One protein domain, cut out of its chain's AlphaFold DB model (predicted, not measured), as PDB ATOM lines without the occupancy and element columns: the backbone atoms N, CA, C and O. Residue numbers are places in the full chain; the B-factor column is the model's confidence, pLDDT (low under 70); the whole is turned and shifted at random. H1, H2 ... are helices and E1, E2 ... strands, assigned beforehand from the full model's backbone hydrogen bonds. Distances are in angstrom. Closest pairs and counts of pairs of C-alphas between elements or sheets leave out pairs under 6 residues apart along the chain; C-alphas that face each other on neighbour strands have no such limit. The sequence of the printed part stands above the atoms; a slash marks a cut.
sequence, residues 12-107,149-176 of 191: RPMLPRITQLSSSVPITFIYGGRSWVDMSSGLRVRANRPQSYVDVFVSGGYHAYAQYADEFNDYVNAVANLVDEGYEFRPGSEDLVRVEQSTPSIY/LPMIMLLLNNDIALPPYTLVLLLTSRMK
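AT A GLANCE: This is residues 12 to 107 and 149 to 176 of the 191 residues of an uncharacterized protein of Dibothriocephalus latus (UniProt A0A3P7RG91). A twisted four-stranded sheet stands between helices as three layers, helices on both faces of a sheet, but they pack mainly on its E2 and E1 half: H1 is over E2 on one face, H3 over E2 and E1 on the other face with H4 beside H3 near E2, and the E4 and E3 half is largely bare of helices. H2 is a short turn near the ends of E1 and E2, and the hairpin E3 and E4 makes the other side of the sheet. The printed part has 124 residues with four named helices and four named strands, in the order E1 H1 E2 H2 H3 H4 E3 E4; the sheet's order is E2 E1 E4 E3, mixed. The class is mixed, helices and strands, with 57 residues, under half, in named elements. The whole is compact, with a radius of gyration of the C-alphas of 14.0 A, and rounded, spanning 38 by 33 by 25 A.

IN THESE COORDINATES: Find C-alpha 27 at (22.827, 29.231, -26.132); from there E1, residues 27 to 32, runs 16.8 A. E2, residues 54 to 59, runs 16.3 A. Look late in the file for E3, residues 152 to 155, 9.6 A, and E4, residues 168 to 171, 9.4 A, which ends at C-alpha 171 at (27.013, 33.120, -25.745). H1 is residues 40 to 48, 12.0 A; H2 is residues 64 to 67, 5.9 A; H4 is residues 94 to 101, 11.4 A. The longest helix, H3, residues 69 to 84, runs 21.8 A from C-alpha 69 at (39.834, 19.473, -30.320).

HOW THE PARTS SIT: Start at E1 and E2, parallel at 20 degrees, with N 29 and O 55 2.8 A apart, within hydrogen-bond range. E1 and E4 are antiparallel at 166 degrees, with N 170 and O 28 at 3.4 A. E4 and E3 form an antiparallel hairpin at 148 degrees, with N 154 and O 169 at 2.8 A. E1, H1 and E2 make a strand-helix-strand unit, two parallel neighbour strands with a helix between, and its crossover is right-handed. H1 is on the sheet at a height of 9.0 A, over E2, along the strands at 12 degrees to E2 on the local plane; the closest C-alphas are those of Arg 46 and Val 54, 5.3 A. On the opposite face H3 has a height of 10.0 A and runs along the strands, at 7 degrees to E1 on the local plane. H3 and H4 touch, closest at the C-alphas of Ala 78 and Gln 101, 5.4 A, opposite ways at a steep tilt of 68 degrees, only just short of about perpendicular. H4 is on the sheet too, with the C-alphas of Asp 55 and Glu 94 closest at 5.8 A. H2 only grazes the sheet with residues 64 to 67, and it touches H3 only at the corner, at residues 71 to 73 of H3 alone; the closest C-alphas are those of Tyr 65 and Phe 72, 5.6 A. In H1 and H3 every O i to N i+4 pair is within hydrogen-bond range, in H4 3 of 4, and H2 is too short for such a pair.

THE WHOLE: The C-alphas of Arg 12 and Ile 106 are the two farthest apart, 40.3 A. Residues 108 to 148 are not printed, and C-alphas 107 and 149 are 19.3 A apart across this cut. The link from E3 to E4, 12 residues, is long. Mean pLDDT of the printed part is 70.6; it is under 70 at residues 36, 67, 96, 99 to 107 and 149 to 176.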
ATOM      1  N   ARG A  12      25.431  29.440  -6.169       77.88
ATOM      2  CA  ARG A  12      24.396  30.126  -6.953       77.88
ATOM      3  C   ARG A  12      24.269  29.485  -8.332       77.88
ATOM      4  O   ARG A  12      24.879  29.974  -9.288       77.88
ATOM      5  N   PRO A  13      23.485  28.418  -8.475       80.62
ATOM      6  CA  PRO A  13      23.380  27.735  -9.749       80.62
ATOM      7  C   PRO A  13      22.730  28.573 -10.838       80.62
ATOM      8  O   PRO A  13      21.937  29.479 -10.570       80.62
ATOM      9  N   MET A  14      23.098  28.294 -12.085       85.19
ATOM     10  CA  MET A  14      22.591  29.026 -13.247       85.19
ATOM     11  C   MET A  14      21.247  28.502 -13.737       85.19
ATOM     12  O   MET A  14      20.450  29.292 -14.232       85.19
ATOM     13  N   LEU A  15      20.960  27.208 -13.570       85.38
ATOM     14  CA  LEU A  15      19.755  26.589 -14.119       85.38
ATOM     15  C   LEU A  15      18.441  27.272 -13.675       85.38
ATOM     16  O   LEU A  15      17.607  27.521 -14.542       85.38
ATOM     17  N   PRO A  16      18.247  27.666 -12.399       85.50
ATOM     18  CA  PRO A  16      17.039  28.390 -11.985       85.50
ATOM     19  C   PRO A  16      16.970  29.833 -12.505       85.50
ATOM     20  O   PRO A  16      15.899  30.427 -12.550       85.50
ATOM     21  N   ARG A  17      18.118  30.418 -12.865       87.69
ATOM     22  CA  ARG A  17      18.250  31.825 -13.280       87.69
ATOM     23  C   ARG A  17      18.275  31.992 -14.796       87.69
ATOM     24  O   ARG A  17      18.138  33.104 -15.292       87.69
ATOM     25  N   ILE A  18      18.430  30.903 -15.544       85.50
ATOM     26  CA  ILE A  18      18.605  30.930 -16.999       85.50
ATOM     27  C   ILE A  18      17.381  31.485 -17.743       85.50
ATOM     28  O   ILE A  18      17.508  31.982 -18.858       85.50
ATOM     29  N   THR A  19      16.198  31.429 -17.130       86.56
ATOM     30  CA  THR A  19      14.955  32.003 -17.665       86.56
ATOM     31  C   THR A  19      14.949  33.531 -17.625       86.56
ATOM     32  O   THR A  19      14.230  34.149 -18.399       86.56
ATOM     33  N   GLN A  20      15.779  34.147 -16.775       87.75
ATOM     34  CA  GLN A  20      15.928  35.605 -16.684       87.75
ATOM     35  C   GLN A  20      16.824  36.173 -17.794       87.75
ATOM     36  O   GLN A  20      16.808  37.375 -18.051       87.75
ATOM     37  N   LEU A  21      17.621  35.327 -18.457       86.00
ATOM     38  CA  LEU A  21      18.407  35.735 -19.617       86.00
ATOM     39  C   LEU A  21      17.463  36.039 -20.793       86.00
ATOM     40  O   LEU A  21      16.524  35.283 -21.042       86.00
ATOM     41  N   SER A  22      17.724  37.103 -21.554       84.50
ATOM     42  CA  SER A  22      16.911  37.460 -22.729       84.50
ATOM     43  C   SER A  22      16.776  36.290 -23.713       84.50
ATOM     44  O   SER A  22      17.761  35.606 -23.998       84.50
ATOM     45  N   SER A  23      15.573  36.061 -24.252       83.75
ATOM     46  CA  SER A  23      15.298  35.031 -25.271       83.75
ATOM     47  C   SER A  23      16.030  35.272 -26.593       83.75
ATOM     48  O   SER A  23      16.204  34.344 -27.371       83.75
ATOM     49  N   SER A  24      16.502  36.499 -26.834       82.69
ATOM     50  CA  SER A  24      17.290  36.847 -28.022       82.69
ATOM     51  C   SER A  24      18.737  36.349 -27.971       82.69
ATOM     52  O   SER A  24      19.464  36.531 -28.942       82.69
ATOM     53  N   VAL A  25      19.180  35.793 -26.842       85.88
ATOM     54  CA  VAL A  25      20.537  35.268 -26.689       85.88
ATOM     55  C   VAL A  25      20.508  33.761 -26.951       85.88
ATOM     56  O   VAL A  25      19.976  33.028 -26.110       85.88
ATOM     57  N   PRO A  26      21.053  33.288 -28.087       87.31
ATOM     58  CA  PRO A  26      21.165  31.862 -28.354       87.31
ATOM     59  C   PRO A  26      22.198  31.238 -27.410       87.31
ATOM     60  O   PRO A  26      23.177  31.879 -27.014       87.31
ATOM     61  N   ILE A  27      21.952  29.989 -27.023       88.31
ATOM     62  CA  ILE A  27      22.827  29.231 -26.132       88.31
ATOM     63  C   ILE A  27      23.200  27.927 -26.820       88.31
ATOM     64  O   ILE A  27      22.322  27.197 -27.267       88.31
ATOM     65  N   THR A  28      24.481  27.587 -26.807       88.69
ATOM     66  CA  THR A  28      24.923  26.236 -27.146       88.69
ATOM     67  C   THR A  28      25.634  25.606 -25.959       88.69
ATOM     68  O   THR A  28      26.535  26.212 -25.372       88.69
ATOM     69  N   PHE A  29      25.246  24.375 -25.632       88.56
ATOM     70  CA  PHE A  29      25.955  23.492 -24.716       88.56
ATOM     71  C   PHE A  29      26.819  22.511 -25.498       88.56
ATOM     72  O   PHE A  29      26.314  21.837 -26.390       88.56
ATOM     73  N   ILE A  30      28.091  22.387 -25.124       87.56
ATOM     74  CA  ILE A  30      28.994  21.382 -25.688       87.56
ATOM     75  C   ILE A  30      29.423  20.419 -24.580       87.56
ATOM     76  O   ILE A  30      30.060  20.826 -23.604       87.56
ATOM     77  N   TYR A  31      29.072  19.144 -24.737       84.12
ATOM     78  CA  TYR A  31      29.413  18.050 -23.831       84.12
ATOM     79  C   TYR A  31      30.413  17.096 -24.482       84.12
ATOM     80  O   TYR A  31      30.409  16.925 -25.693       84.12
ATOM     81  N   GLY A  32      31.238  16.429 -23.675       81.69
ATOM     82  CA  GLY A  32      31.963  15.239 -24.126       81.69
ATOM     83  C   GLY A  32      31.109  13.990 -23.904       81.69
ATOM     84  O   GLY A  32      30.537  13.825 -22.829       81.69
ATOM     85  N   GLY A  33      31.037  13.087 -24.878       81.62
ATOM     86  CA  GLY A  33      30.183  11.895 -24.846       81.62
ATOM     87  C   GLY A  33      30.567  10.860 -23.788       81.62
ATOM     88  O   GLY A  33      29.778   9.974 -23.478       81.62
ATOM     89  N   ARG A  34      31.766  10.973 -23.202       77.94
ATOM     90  CA  ARG A  34      32.210  10.172 -22.046       77.94
ATOM     91  C   ARG A  34      32.383  11.017 -20.784       77.94
ATOM     92  O   ARG A  34      32.904  10.519 -19.790       77.94
ATOM     93  N   SER A  35      31.998  12.291 -20.824       75.81
ATOM     94  CA  SER A  35      32.117  13.196 -19.687       75.81
ATOM     95  C   SER A  35      31.348  12.669 -18.478       75.81
ATOM     96  O   SER A  35      30.324  12.004 -18.601       75.81
ATOM     97  N   TRP A  36      31.846  12.998 -17.288       67.94
ATOM     98  CA  TRP A  36      31.127  12.753 -16.036       67.94
ATOM     99  C   TRP A  36      30.001  13.774 -15.818       67.94
ATOM    100  O   TRP A  36      29.189  13.620 -14.909       67.94
ATOM    101  N   VAL A  37      29.958  14.822 -16.647       72.81
ATOM    102  CA  VAL A  37      28.900  15.827 -16.658       72.81
ATOM    103  C   VAL A  37      27.803  15.385 -17.617       72.81
ATOM    104  O   VAL A  37      28.027  15.275 -18.821       72.81
ATOM    105  N   ASP A  38      26.610  15.177 -17.069       80.00
ATOM    106  CA  ASP A  38      25.432  14.777 -17.827       80.00
ATOM    107  C   ASP A  38      24.789  15.947 -18.603       80.00
ATOM    108  O   ASP A  38      24.771  17.110 -18.176       80.00
ATOM    109  N   MET A  39      24.191  15.604 -19.743       84.25
ATOM    110  CA  MET A  39      23.486  16.515 -20.644       84.25
ATOM    111  C   MET A  39      22.112  16.959 -20.123       84.25
ATOM    112  O   MET A  39      21.524  17.889 -20.681       84.25
ATOM    113  N   SER A  40      21.597  16.373 -19.032       85.31
ATOM    114  CA  SER A  40      20.310  16.771 -18.437       85.31
ATOM    115  C   SER A  40      20.215  18.263 -18.143       85.31
ATOM    116  O   SER A  40      19.146  18.849 -18.299       85.31
ATOM    117  N   SER A  41      21.317  18.907 -17.755       84.50
ATOM    118  CA  SER A  41      21.337  20.349 -17.508       84.50
ATOM    119  C   SER A  41      21.008  21.158 -18.769       84.50
ATOM    120  O   SER A  41      20.100  21.988 -18.729       84.50
ATOM    121  N   GLY A  42      21.661  20.876 -19.898       86.56
ATOM    122  CA  GLY A  42      21.400  21.523 -21.186       86.56
ATOM    123  C   GLY A  42      20.000  21.216 -21.714       86.56
ATOM    124  O   GLY A  42      19.290  22.122 -22.152       86.56
ATOM    125  N   LEU A  43      19.536  19.971 -21.562       89.00
ATOM    126  CA  LEU A  43      18.172  19.574 -21.928       89.00
ATOM    127  C   LEU A  43      17.109  20.309 -21.095       89.00
ATOM    128  O   LEU A  43      16.100  20.759 -21.642       89.00
ATOM    129  N   ARG A  44      17.345  20.492 -19.790       89.94
ATOM    130  CA  ARG A  44      16.470  21.289 -18.915       89.94
ATOM    131  C   ARG A  44      16.485  22.764 -19.298       89.94
ATOM    132  O   ARG A  44      15.435  23.393 -19.271       89.94
ATOM    133  N   VAL A  45      17.635  23.321 -19.684       89.38
ATOM    134  CA  VAL A  45      17.703  24.700 -20.195       89.38
ATOM    135  C   VAL A  45      16.894  24.846 -21.480       89.38
ATOM    136  O   VAL A  45      16.125  25.799 -21.586       89.38
ATOM    137  N   ARG A  46      17.004  23.892 -22.412       90.06
ATOM    138  CA  ARG A  46      16.212  23.869 -23.648       90.06
ATOM    139  C   ARG A  46      14.712  23.836 -23.355       90.06
ATOM    140  O   ARG A  46      13.969  24.643 -23.898       90.06
ATOM    141  N   ALA A  47      14.280  22.976 -22.433       90.81
ATOM    142  CA  ALA A  47      12.881  22.909 -22.006       90.81
ATOM    143  C   ALA A  47      12.400  24.205 -21.325       90.81
ATOM    144  O   ALA A  47      11.278  24.647 -21.553       90.81
ATOM    145  N   ASN A  48      13.256  24.844 -20.523       90.31
ATOM    146  CA  ASN A  48      12.933  26.084 -19.812       90.31
ATOM    147  C   ASN A  48      12.955  27.336 -20.707       90.31
ATOM    148  O   ASN A  48      12.506  28.398 -20.275       90.31
ATOM    149  N   ARG A  49      13.495  27.251 -21.930       90.12
ATOM    150  CA  ARG A  49      13.632  28.381 -22.861       90.12
ATOM    151  C   ARG A  49      13.049  28.064 -24.246       90.12
ATOM    152  O   ARG A  49      13.758  28.197 -25.238       90.12
ATOM    153  N   PRO A  50      11.748  27.740 -24.358       90.25
ATOM    154  CA  PRO A  50      11.135  27.342 -25.630       90.25
ATOM    155  C   PRO A  50      11.132  28.450 -26.697       90.25
ATOM    156  O   PRO A  50      10.956  28.175 -27.876       90.25
ATOM    157  N   GLN A  51      11.307  29.711 -26.287       88.94
ATOM    158  CA  GLN A  51      11.321  30.888 -27.167       88.94
ATOM    159  C   GLN A  51      12.742  31.348 -27.547       88.94
ATOM    160  O   GLN A  51      12.903  32.402 -28.153       88.94
ATOM    161  N   SER A  52      13.777  30.609 -27.144       87.62
ATOM    162  CA  SER A  52      15.185  30.913 -27.415       87.62
ATOM    163  C   SER A  52      15.830  29.727 -28.109       87.62
ATOM    164  O   SER A  52      15.519  28.584 -27.784       87.62
ATOM    165  N   TYR A  53      16.784  29.983 -28.996       89.81
ATOM    166  CA  TYR A  53      17.644  28.922 -29.508       89.81
ATOM    167  C   TYR A  53      18.466  28.308 -28.369       89.81
ATOM    168  O   TYR A  53      19.111  29.042 -27.606       89.81
ATOM    169  N   VAL A  54      18.420  26.978 -28.256       89.50
ATOM    170  CA  VAL A  54      19.254  26.202 -27.337       89.50
ATOM    171  C   VAL A  54      19.693  24.910 -28.020       89.50
ATOM    172  O   VAL A  54      18.895  23.977 -28.131       89.50
ATOM    173  N   ASP A  55      20.969  24.823 -28.393       90.12
ATOM    174  CA  ASP A  55      21.556  23.589 -28.918       90.12
ATOM    175  C   ASP A  55      22.351  22.829 -27.851       90.12
ATOM    176  O   ASP A  55      22.920  23.404 -26.918       90.12
ATOM    177  N   VAL A  56      22.357  21.507 -27.985       89.12
ATOM    178  CA  VAL A  56      23.089  20.564 -27.146       89.12
ATOM    179  C   VAL A  56      23.912  19.674 -28.067       89.12
ATOM    180  O   VAL A  56      23.410  18.709 -28.644       89.12
ATOM    181  N   PHE A  57      25.191  20.009 -28.180       88.00
ATOM    182  CA  PHE A  57      26.178  19.266 -28.942       88.00
ATOM    183  C   PHE A  57      26.951  18.306 -28.036       88.00
ATOM    184  O   PHE A  57      27.318  18.647 -26.908       88.00
ATOM    185  N   VAL A  58      27.209  17.099 -28.535       85.62
ATOM    186  CA  VAL A  58      27.983  16.071 -27.837       85.62
ATOM    187  C   VAL A  58      29.148  15.671 -28.734       85.62
ATOM    188  O   VAL A  58      28.932  15.033 -29.756       85.62
ATOM    189  N   SER A  59      30.363  16.046 -28.340       82.44
ATOM    190  CA  SER A  59      31.604  15.634 -28.995       82.44
ATOM    191  C   SER A  59      32.104  14.297 -28.448       82.44
ATOM    192  O   SER A  59      31.597  13.781 -27.449       82.44
ATOM    193  N   GLY A  60      33.196  13.768 -28.992       76.44
ATOM    194  CA  GLY A  60      33.927  12.673 -28.362       76.44
ATOM    195  C   GLY A  60      34.560  13.031 -27.001       76.44
ATOM    196  O   GLY A  60      34.794  14.195 -26.664       76.44
ATOM    197  N   GLY A  61      34.895  11.990 -26.228       76.00
ATOM    198  CA  GLY A  61      35.818  12.069 -25.086       76.00
ATOM    199  C   GLY A  61      35.245  12.580 -23.765       76.00
ATOM    200  O   GLY A  61      34.048  12.817 -23.615       76.00
ATOM    201  N   TYR A  62      36.129  12.708 -22.773       75.75
ATOM    202  CA  TYR A  62      35.833  13.299 -21.459       75.75
ATOM    203  C   TYR A  62      35.940  14.826 -21.493       75.75
ATOM    204  O   TYR A  62      35.171  15.529 -20.843       75.75
ATOM    205  N   HIS A  63      36.896  15.335 -22.271       73.06
ATOM    206  CA  HIS A  63      37.144  16.758 -22.449       73.06
ATOM    207  C   HIS A  63      37.057  17.089 -23.934       73.06
ATOM    208  O   HIS A  63      38.026  16.869 -24.660       73.06
ATOM    209  N   ALA A  64      35.911  17.631 -24.352       72.06
ATOM    210  CA  ALA A  64      35.624  17.984 -25.742       72.06
ATOM    211  C   ALA A  64      36.789  18.745 -26.394       72.06
ATOM    212  O   ALA A  64      37.401  18.270 -27.341       72.06
ATOM    213  N   TYR A  65      37.195  19.862 -25.785       72.69
ATOM    214  CA  TYR A  65      38.243  20.731 -26.324       72.69
ATOM    215  C   TYR A  65      39.666  20.136 -26.295       72.69
ATOM    216  O   TYR A  65      40.531  20.620 -27.016       72.69
ATOM    217  N   ALA A  66      39.944  19.146 -25.437       74.44
ATOM    218  CA  ALA A  66      41.307  18.649 -25.212       74.44
ATOM    219  C   ALA A  66      41.575  17.301 -25.890       74.44
ATOM    220  O   ALA A  66      42.695  17.039 -26.317       74.44
ATOM    221  N   GLN A  67      40.563  16.435 -25.958       69.88
ATOM    222  CA  GLN A  67      40.672  15.100 -26.554       69.88
ATOM    223  C   GLN A  67      40.141  15.070 -27.989       69.88
ATOM    224  O   GLN A  67      40.659  14.315 -28.803       69.88
ATOM    225  N   TYR A  68      39.141  15.899 -28.295       79.94
ATOM    226  CA  TYR A  68      38.479  15.978 -29.598       79.94
ATOM    227  C   TYR A  68      38.466  17.434 -30.075       79.94
ATOM    228  O   TYR A  68      37.435  17.995 -30.439       79.94
ATOM    229  N   ALA A  69      39.648  18.057 -30.023       81.81
ATOM    230  CA  ALA A  69      39.834  19.473 -30.320       81.81
ATOM    231  C   ALA A  69      39.376  19.837 -31.737       81.81
ATOM    232  O   ALA A  69      38.791  20.896 -31.914       81.81
ATOM    233  N   ASP A  70      39.613  18.966 -32.721       82.81
ATOM    234  CA  ASP A  70      39.207  19.204 -34.109       82.81
ATOM    235  C   ASP A  70      37.677  19.274 -34.226       82.81
ATOM    236  O   ASP A  70      37.150  20.297 -34.640       82.81
ATOM    237  N   GLU A  71      36.960  18.265 -33.721       82.69
ATOM    238  CA  GLU A  71      35.489  18.231 -33.702       82.69
ATOM    239  C   GLU A  71      34.886  19.419 -32.931       82.69
ATOM    240  O   GLU A  71      33.928  20.053 -33.376       82.69
ATOM    241  N   PHE A  72      35.470  19.752 -31.776       83.44
ATOM    242  CA  PHE A  72      35.077  20.919 -30.992       83.44
ATOM    243  C   PHE A  72      35.281  22.224 -31.774       83.44
ATOM    244  O   PHE A  72      34.387  23.071 -31.811       83.44
ATOM    245  N   ASN A  73      36.446  22.398 -32.399       85.06
ATOM    246  CA  ASN A  73      36.777  23.597 -33.159       85.06
ATOM    247  C   ASN A  73      35.904  23.720 -34.406       85.06
ATOM    248  O   ASN A  73      35.448  24.819 -34.703       85.06
ATOM    249  N   ASP A  74      35.640  22.622 -35.109       86.12
ATOM    250  CA  ASP A  74      34.767  22.596 -36.280       86.12
ATOM    251  C   ASP A  74      33.344  23.018 -35.901       86.12
ATOM    252  O   ASP A  74      32.772  23.888 -36.558       86.12
ATOM    253  N   TYR A  75      32.816  22.519 -34.776       86.81
ATOM    254  CA  TYR A  75      31.539  22.985 -34.229       86.81
ATOM    255  C   TYR A  75      31.555  24.495 -33.938       86.81
ATOM    256  O   TYR A  75      30.670  25.237 -34.372       86.81
ATOM    257  N   VAL A  76      32.558  24.976 -33.198       85.00
ATOM    258  CA  VAL A  76      32.640  26.393 -32.802       85.00
ATOM    259  C   VAL A  76      32.785  27.307 -34.020       85.00
ATOM    260  O   VAL A  76      32.159  28.367 -34.067       85.00
ATOM    261  N   ASN A  77      33.575  26.898 -35.012       85.50
ATOM    262  CA  ASN A  77      33.767  27.648 -36.247       85.50
ATOM    263  C   ASN A  77      32.495  27.672 -37.099       85.50
ATOM    264  O   ASN A  77      32.163  28.730 -37.620       85.50
ATOM    265  N   ALA A  78      31.751  26.566 -37.189       84.69
ATOM    266  CA  ALA A  78      30.462  26.532 -37.881       84.69
ATOM    267  C   ALA A  78      29.477  27.549 -37.280       84.69
ATOM    268  O   ALA A  78      28.890  28.358 -37.996       84.69
ATOM    269  N   VAL A  79      29.360  27.588 -35.947       84.12
ATOM    270  CA  VAL A  79      28.530  28.594 -35.263       84.12
ATOM    271  C   VAL A  79      29.036  30.011 -35.528       84.12
ATOM    272  O   VAL A  79      28.230  30.905 -35.781       84.12
ATOM    273  N   ALA A  80      30.350  30.236 -35.481       83.50
ATOM    274  CA  ALA A  80      30.932  31.551 -35.739       83.50
ATOM    275  C   ALA A  80      30.649  32.039 -37.168       83.50
ATOM    276  O   ALA A  80      30.233  33.182 -37.339       83.50
ATOM    277  N   ASN A  81      30.797  31.167 -38.168       82.12
ATOM    278  CA  ASN A  81      30.495  31.485 -39.562       82.12
ATOM    279  C   ASN A  81      29.023  31.871 -39.732       82.12
ATOM    280  O   ASN A  81      28.730  32.917 -40.299       82.12
ATOM    281  N   LEU A  82      28.100  31.094 -39.153       83.00
ATOM    282  CA  LEU A  82      26.670  31.409 -39.183       83.00
ATOM    283  C   LEU A  82      26.379  32.781 -38.555       83.00
ATOM    284  O   LEU A  82      25.617  33.573 -39.109       83.00
ATOM    285  N   VAL A  83      27.007  33.106 -37.420       83.50
ATOM    286  CA  VAL A  83      26.878  34.435 -36.796       83.50
ATOM    287  C   VAL A  83      27.381  35.540 -37.727       83.50
ATOM    288  O   VAL A  83      26.703  36.561 -37.869       83.50
ATOM    289  N   ASP A  84      28.544  35.346 -38.349       82.50
ATOM    290  CA  ASP A  84      29.167  36.323 -39.247       82.50
ATOM    291  C   ASP A  84      28.340  36.535 -40.529       82.50
ATOM    292  O   ASP A  84      28.233  37.663 -41.018       82.50
ATOM    293  N   GLU A  85      27.675  35.491 -41.027       85.06
ATOM    294  CA  GLU A  85      26.734  35.547 -42.155       85.06
ATOM    295  C   GLU A  85      25.369  36.151 -41.786       85.06
ATOM    296  O   GLU A  85      24.525  36.394 -42.650       85.06
ATOM    297  N   GLY A  86      25.145  36.450 -40.505       80.06
ATOM    298  CA  GLY A  86      23.901  37.038 -40.022       80.06
ATOM    299  C   GLY A  86      22.764  36.030 -39.874       80.06
ATOM    300  O   GLY A  86      21.596  36.429 -39.873       80.06
ATOM    301  N   TYR A  87      23.089  34.747 -39.726       81.50
ATOM    302  CA  TYR A  87      22.126  33.695 -39.445       81.50
ATOM    303  C   TYR A  87      21.308  34.003 -38.185       81.50
ATOM    304  O   TYR A  87      21.832  34.406 -37.140       81.50
ATOM    305  N   GLU A  88      19.993  33.804 -38.274       83.75
ATOM    306  CA  GLU A  88      19.086  34.018 -37.154       83.75
ATOM    307  C   GLU A  88      18.813  32.699 -36.426       83.75
ATOM    308  O   GLU A  88      18.039  31.860 -36.881       83.75
ATOM    309  N   PHE A  89      19.421  32.548 -35.251       85.56
ATOM    310  CA  PHE A  89      19.238  31.392 -34.377       85.56
ATOM    311  C   PHE A  89      17.825  31.365 -33.778       85.56
ATOM    312  O   PHE A  89      17.534  32.046 -32.788       85.56
ATOM    313  N   ARG A  90      16.940  30.562 -34.375       86.38
ATOM    314  CA  ARG A  90      15.547  30.358 -33.938       86.38
ATOM    315  C   ARG A  90      15.384  29.011 -33.222       86.38
ATOM    316  O   ARG A  90      16.089  28.068 -33.573       86.38
ATOM    317  N   PRO A  91      14.463  28.866 -32.257       85.81
ATOM    318  CA  PRO A  91      14.179  27.557 -31.661       85.81
ATOM    319  C   PRO A  91      13.866  26.513 -32.745       85.81
ATOM    320  O   PRO A  91      13.066  26.799 -33.636       85.81
ATOM    321  N   GLY A  92      14.482  25.328 -32.691       83.00
ATOM    322  CA  GLY A  92      14.259  24.268 -33.686       83.00
ATOM    323  C   GLY A  92      15.146  24.354 -34.932       83.00
ATOM    324  O   GLY A  92      14.966  23.573 -35.862       83.00
ATOM    325  N   SER A  93      16.074  25.313 -34.993       84.00
ATOM    326  CA  SER A  93      17.001  25.485 -36.123       84.00
ATOM    327  C   SER A  93      18.383  24.855 -35.889       84.00
ATOM    328  O   SER A  93      19.338  25.136 -36.610       84.00
ATOM    329  N   GLU A  94      18.503  23.982 -34.884       80.56
ATOM    330  CA  GLU A  94      19.771  23.381 -34.453       80.56
ATOM    331  C   GLU A  94      20.392  22.468 -35.524       80.56
ATOM    332  O   GLU A  94      21.615  22.389 -35.640       80.56
ATOM    333  N   ASP A  95      19.571  21.831 -36.364       75.62
ATOM    334  CA  ASP A  95      20.043  20.921 -37.415       75.62
ATOM    335  C   ASP A  95      20.912  21.615 -38.476       75.62
ATOM    336  O   ASP A  95      21.773  20.979 -39.080       75.62
ATOM    337  N   LEU A  96      20.751  22.927 -38.669       67.94
ATOM    338  CA  LEU A  96      21.535  23.690 -39.646       67.94
ATOM    339  C   LEU A  96      22.984  23.893 -39.201       67.94
ATOM    340  O   LEU A  96      23.883  23.882 -40.039       67.94
ATOM    341  N   VAL A  97      23.232  23.981 -37.891       72.81
ATOM    342  CA  VAL A  97      24.602  24.019 -37.363       72.81
ATOM    343  C   VAL A  97      25.316  22.706 -37.673       72.81
ATOM    344  O   VAL A  97      26.457  22.728 -38.117       72.81
ATOM    345  N   ARG A  98      24.628  21.564 -37.549       70.44
ATOM    346  CA  ARG A  98      25.191  20.235 -37.858       70.44
ATOM    347  C   ARG A  98      25.525  20.054 -39.335       70.44
ATOM    348  O   ARG A  98      26.478  19.354 -39.666       70.44
ATOM    349  N   VAL A  99      24.748  20.675 -40.222       65.25
ATOM    350  CA  VAL A  99      25.044  20.693 -41.660       65.25
ATOM    351  C   VAL A  99      26.292  21.531 -41.929       65.25
ATOM    352  O   VAL A  99      27.196  21.053 -42.608       65.25
ATOM    353  N   GLU A 100      26.402  22.720 -41.339       65.00
ATOM    354  CA  GLU A 100      27.575  23.586 -41.518       65.00
ATOM    355  C   GLU A 100      28.863  22.951 -40.966       65.00
ATOM    356  O   GLU A 100      29.921  23.060 -41.578       65.00
ATOM    357  N   GLN A 101      28.774  22.186 -39.873       58.16
ATOM    358  CA  GLN A 101      29.894  21.389 -39.355       58.16
ATOM    359  C   GLN A 101      30.468  20.375 -40.351       58.16
ATOM    360  O   GLN A 101      31.634  20.005 -40.244       58.16
ATOM    361  N   SER A 102      29.649  19.876 -41.280       58.38
ATOM    362  CA  SER A 102      30.099  18.905 -42.281       58.38
ATOM    363  C   SER A 102      30.910  19.548 -43.411       58.38
ATOM    364  O   SER A 102      31.589  18.838 -44.160       58.38
ATOM    365  N   THR A 103      30.908  20.883 -43.500       56.00
ATOM    366  CA  THR A 103      31.820  21.631 -44.361       56.00
ATOM    367  C   THR A 103      33.212  21.601 -43.725       56.00
ATOM    368  O   THR A 103      33.398  22.139 -42.633       56.00
ATOM    369  N   PRO A 104      34.219  20.979 -44.366       47.97
ATOM    370  CA  PRO A 104      35.541  20.862 -43.773       47.97
ATOM    371  C   PRO A 104      36.123  22.251 -43.522       47.97
ATOM    372  O   PRO A 104      36.332  23.041 -44.448       47.97
ATOM    373  N   SER A 105      36.408  22.529 -42.254       47.12
ATOM    374  CA  SER A 105      37.104  23.731 -41.829       47.12
ATOM    375  C   SER A 105      38.416  23.882 -42.606       47.12
ATOM    376  O   SER A 105      39.275  22.998 -42.624       47.12
ATOM    377  N   ILE A 106      38.609  25.042 -43.241       50.94
ATOM    378  CA  ILE A 106      39.880  25.413 -43.892       50.94
ATOM    379  C   ILE A 106      41.012  25.523 -42.846       50.94
ATOM    380  O   ILE A 106      42.199  25.523 -43.190       50.94
ATOM    381  N   TYR A 107      40.674  25.563 -41.552       41.31
ATOM    382  CA  TYR A 107      41.640  25.470 -40.470       41.31
ATOM    383  C   TYR A 107      42.126  24.024 -40.302       41.31
ATOM    384  O   TYR A 107      41.695  23.296 -39.417       41.31
ATOM    385  N   LEU A 149      33.642  40.289 -33.386       32.84
ATOM    386  CA  LEU A 149      32.680  40.477 -32.304       32.84
ATOM    387  C   LEU A 149      33.117  39.641 -31.083       32.84
ATOM    388  O   LEU A 149      33.646  38.539 -31.253       32.84
ATOM    389  N   PRO A 150      32.935  40.138 -29.848       27.06
ATOM    390  CA  PRO A 150      33.326  39.402 -28.654       27.06
ATOM    391  C   PRO A 150      32.417  38.179 -28.455       27.06
ATOM    392  O   PRO A 150      31.256  38.299 -28.069       27.06
ATOM    393  N   MET A 151      32.966  36.991 -28.710       31.59
ATOM    394  CA  MET A 151      32.372  35.705 -28.348       31.59
ATOM    395  C   MET A 151      32.593  35.479 -26.848       31.59
ATOM    396  O   MET A 151      33.733  35.391 -26.388       31.59
ATOM    397  N   ILE A 152      31.516  35.426 -26.062       33.47
ATOM    398  CA  ILE A 152      31.613  35.224 -24.614       33.47
ATOM    399  C   ILE A 152      31.470  33.726 -24.344       33.47
ATOM    400  O   ILE A 152      30.377  33.168 -24.389       33.47
ATOM    401  N   MET A 153      32.600  33.082 -24.065       34.22
ATOM    402  CA  MET A 153      32.681  31.697 -23.614       34.22
ATOM    403  C   MET A 153      32.462  31.672 -22.094       34.22
ATOM    404  O   MET A 153      33.347  32.065 -21.335       34.22
ATOM    405  N   LEU A 154      31.281  31.268 -21.619       36.72
ATOM    406  CA  LEU A 154      31.031  31.096 -20.186       36.72
ATOM    407  C   LEU A 154      31.204  29.637 -19.789       36.72
ATOM    408  O   LEU A 154      30.522  28.762 -20.309       36.72
ATOM    409  N   LEU A 155      32.074  29.380 -18.813       36.97
ATOM    410  CA  LEU A 155      32.161  28.072 -18.178       36.97
ATOM    411  C   LEU A 155      31.149  27.973 -17.030       36.97
ATOM    412  O   LEU A 155      31.377  28.554 -15.970       36.97
ATOM    413  N   LEU A 156      30.020  27.276 -17.220       37.16
ATOM    414  CA  LEU A 156      29.047  27.069 -16.133       37.16
ATOM    415  C   LEU A 156      29.240  25.694 -15.478       37.16
ATOM    416  O   LEU A 156      28.818  24.671 -16.002       37.16
ATOM    417  N   ASN A 157      29.834  25.674 -14.286       31.39
ATOM    418  CA  ASN A 157      29.796  24.496 -13.419       31.39
ATOM    419  C   ASN A 157      28.334  24.227 -13.013       31.39
ATOM    420  O   ASN A 157      27.703  25.086 -12.394       31.39
ATOM    421  N   ASN A 158      27.788  23.069 -13.398       39.06
ATOM    422  CA  ASN A 158      26.425  22.655 -13.051       39.06
ATOM    423  C   ASN A 158      26.386  21.772 -11.790       39.06
ATOM    424  O   ASN A 158      27.358  21.113 -11.441       39.06
ATOM    425  N   ASP A 159      25.220  21.789 -11.139       42.69
ATOM    426  CA  ASP A 159      24.836  21.302  -9.797       42.69
ATOM    427  C   ASP A 159      24.980  19.809  -9.455       42.69
ATOM    428  O   ASP A 159      24.332  19.331  -8.523       42.69
ATOM    429  N   ILE A 160      25.802  19.030 -10.143       36.34
ATOM    430  CA  ILE A 160      25.978  17.615  -9.795       36.34
ATOM    431  C   ILE A 160      27.470  17.347  -9.644       36.34
ATOM    432  O   ILE A 160      28.284  17.806 -10.434       36.34
ATOM    433  N   ALA A 161      27.804  16.712  -8.524       40.38
ATOM    434  CA  ALA A 161      29.128  16.679  -7.926       40.38
ATOM    435  C   ALA A 161      30.278  16.323  -8.893       40.38
ATOM    436  O   ALA A 161      30.154  15.401  -9.694       40.38
ATOM    437  N   LEU A 162      31.439  16.943  -8.609       36.91
ATOM    438  CA  LEU A 162      32.829  16.606  -8.998       36.91
ATOM    439  C   LEU A 162      33.446  17.466 -10.139       36.91
ATOM    440  O   LEU A 162      32.746  18.251 -10.764       36.91
ATOM    441  N   PRO A 163      34.787  17.406 -10.304       29.89
ATOM    442  CA  PRO A 163      35.787  18.489 -10.193       29.89
ATOM    443  C   PRO A 163      35.705  19.582 -11.295       29.89
ATOM    444  O   PRO A 163      34.998  19.406 -12.282       29.89
ATOM    445  N   PRO A 164      36.428  20.718 -11.170       35.72
ATOM    446  CA  PRO A 164      36.151  21.950 -11.918       35.72
ATOM    447  C   PRO A 164      36.638  21.897 -13.370       35.72
ATOM    448  O   PRO A 164      37.604  22.570 -13.700       35.72
ATOM    449  N   TYR A 165      36.015  21.123 -14.258       36.94
ATOM    450  CA  TYR A 165      36.486  21.052 -15.643       36.94
ATOM    451  C   TYR A 165      35.356  21.094 -16.677       36.94
ATOM    452  O   TYR A 165      34.807  20.085 -17.097       36.94
ATOM    453  N   THR A 166      35.164  22.329 -17.152       41.88
ATOM    454  CA  THR A 166      34.828  22.754 -18.521       41.88
ATOM    455  C   THR A 166      33.460  22.358 -19.081       41.88
ATOM    456  O   THR A 166      33.336  21.429 -19.870       41.88
ATOM    457  N   LEU A 167      32.443  23.163 -18.765       37.88
ATOM    458  CA  LEU A 167      31.241  23.299 -19.592       37.88
ATOM    459  C   LEU A 167      31.427  24.493 -20.523       37.88
ATOM    460  O   LEU A 167      31.412  25.606 -20.031       37.88
ATOM    461  N   VAL A 168      31.565  24.331 -21.833       42.88
ATOM    462  CA  VAL A 168      31.649  25.497 -22.728       42.88
ATOM    463  C   VAL A 168      30.242  25.969 -23.079       42.88
ATOM    464  O   VAL A 168      29.557  25.324 -23.865       42.88
ATOM    465  N   LEU A 169      29.813  27.089 -22.496       46.50
ATOM    466  CA  LEU A 169      28.657  27.844 -22.965       46.50
ATOM    467  C   LEU A 169      29.161  28.896 -23.953       46.50
ATOM    468  O   LEU A 169      29.875  29.820 -23.562       46.50
ATOM    469  N   LEU A 170      28.797  28.779 -25.225       48.38
ATOM    470  CA  LEU A 170      29.005  29.869 -26.174       48.38
ATOM    471  C   LEU A 170      27.796  30.809 -26.082       48.38
ATOM    472  O   LEU A 170      26.678  30.407 -26.399       48.38
ATOM    473  N   LEU A 171      28.001  32.047 -25.626       39.59
ATOM    474  CA  LEU A 171      27.013  33.120 -25.745       39.59
ATOM    475  C   LEU A 171      27.420  34.028 -26.901       39.59
ATOM    476  O   LEU A 171      28.393  34.782 -26.805       39.59
ATOM    477  N   THR A 172      26.647  34.009 -27.981       41.53
ATOM    478  CA  THR A 172      26.792  34.992 -29.058       41.53
ATOM    479  C   THR A 172      25.889  36.179 -28.720       41.53
ATOM    480  O   THR A 172      24.686  36.176 -28.987       41.53
ATOM    481  N   SER A 173      26.436  37.188 -28.039       31.08
ATOM    482  CA  SER A 173      25.682  38.402 -27.721       31.08
ATOM    483  C   SER A 173      25.655  39.325 -28.937       31.08
ATOM    484  O   SER A 173      26.661  39.936 -29.293       31.08
ATOM    485  N   ARG A 174      24.487  39.471 -29.570       39.66
ATOM    486  CA  ARG A 174      24.252  40.567 -30.514       39.66
ATOM    487  C   ARG A 174      24.032  41.844 -29.703       39.66
ATOM    488  O   ARG A 174      22.913  42.109 -29.262       39.66
ATOM    489  N   MET A 175      25.071  42.662 -29.523       27.52
ATOM    490  CA  MET A 175      24.869  44.058 -29.128       27.52
ATOM    491  C   MET A 175      24.140  44.761 -30.273       27.52
ATOM    492  O   MET A 175      24.746  45.180 -31.256       27.52
ATOM    493  N   LYS A 176      22.812  44.867 -30.176       33.75
ATOM    494  CA  LYS A 176      22.073  45.850 -30.967       33.75
ATOM    495  C   LYS A 176      22.549  47.213 -30.480       33.75
ATOM    496  O   LYS A 176      22.129  47.668 -29.421       33.75
TER     497      LYS A 176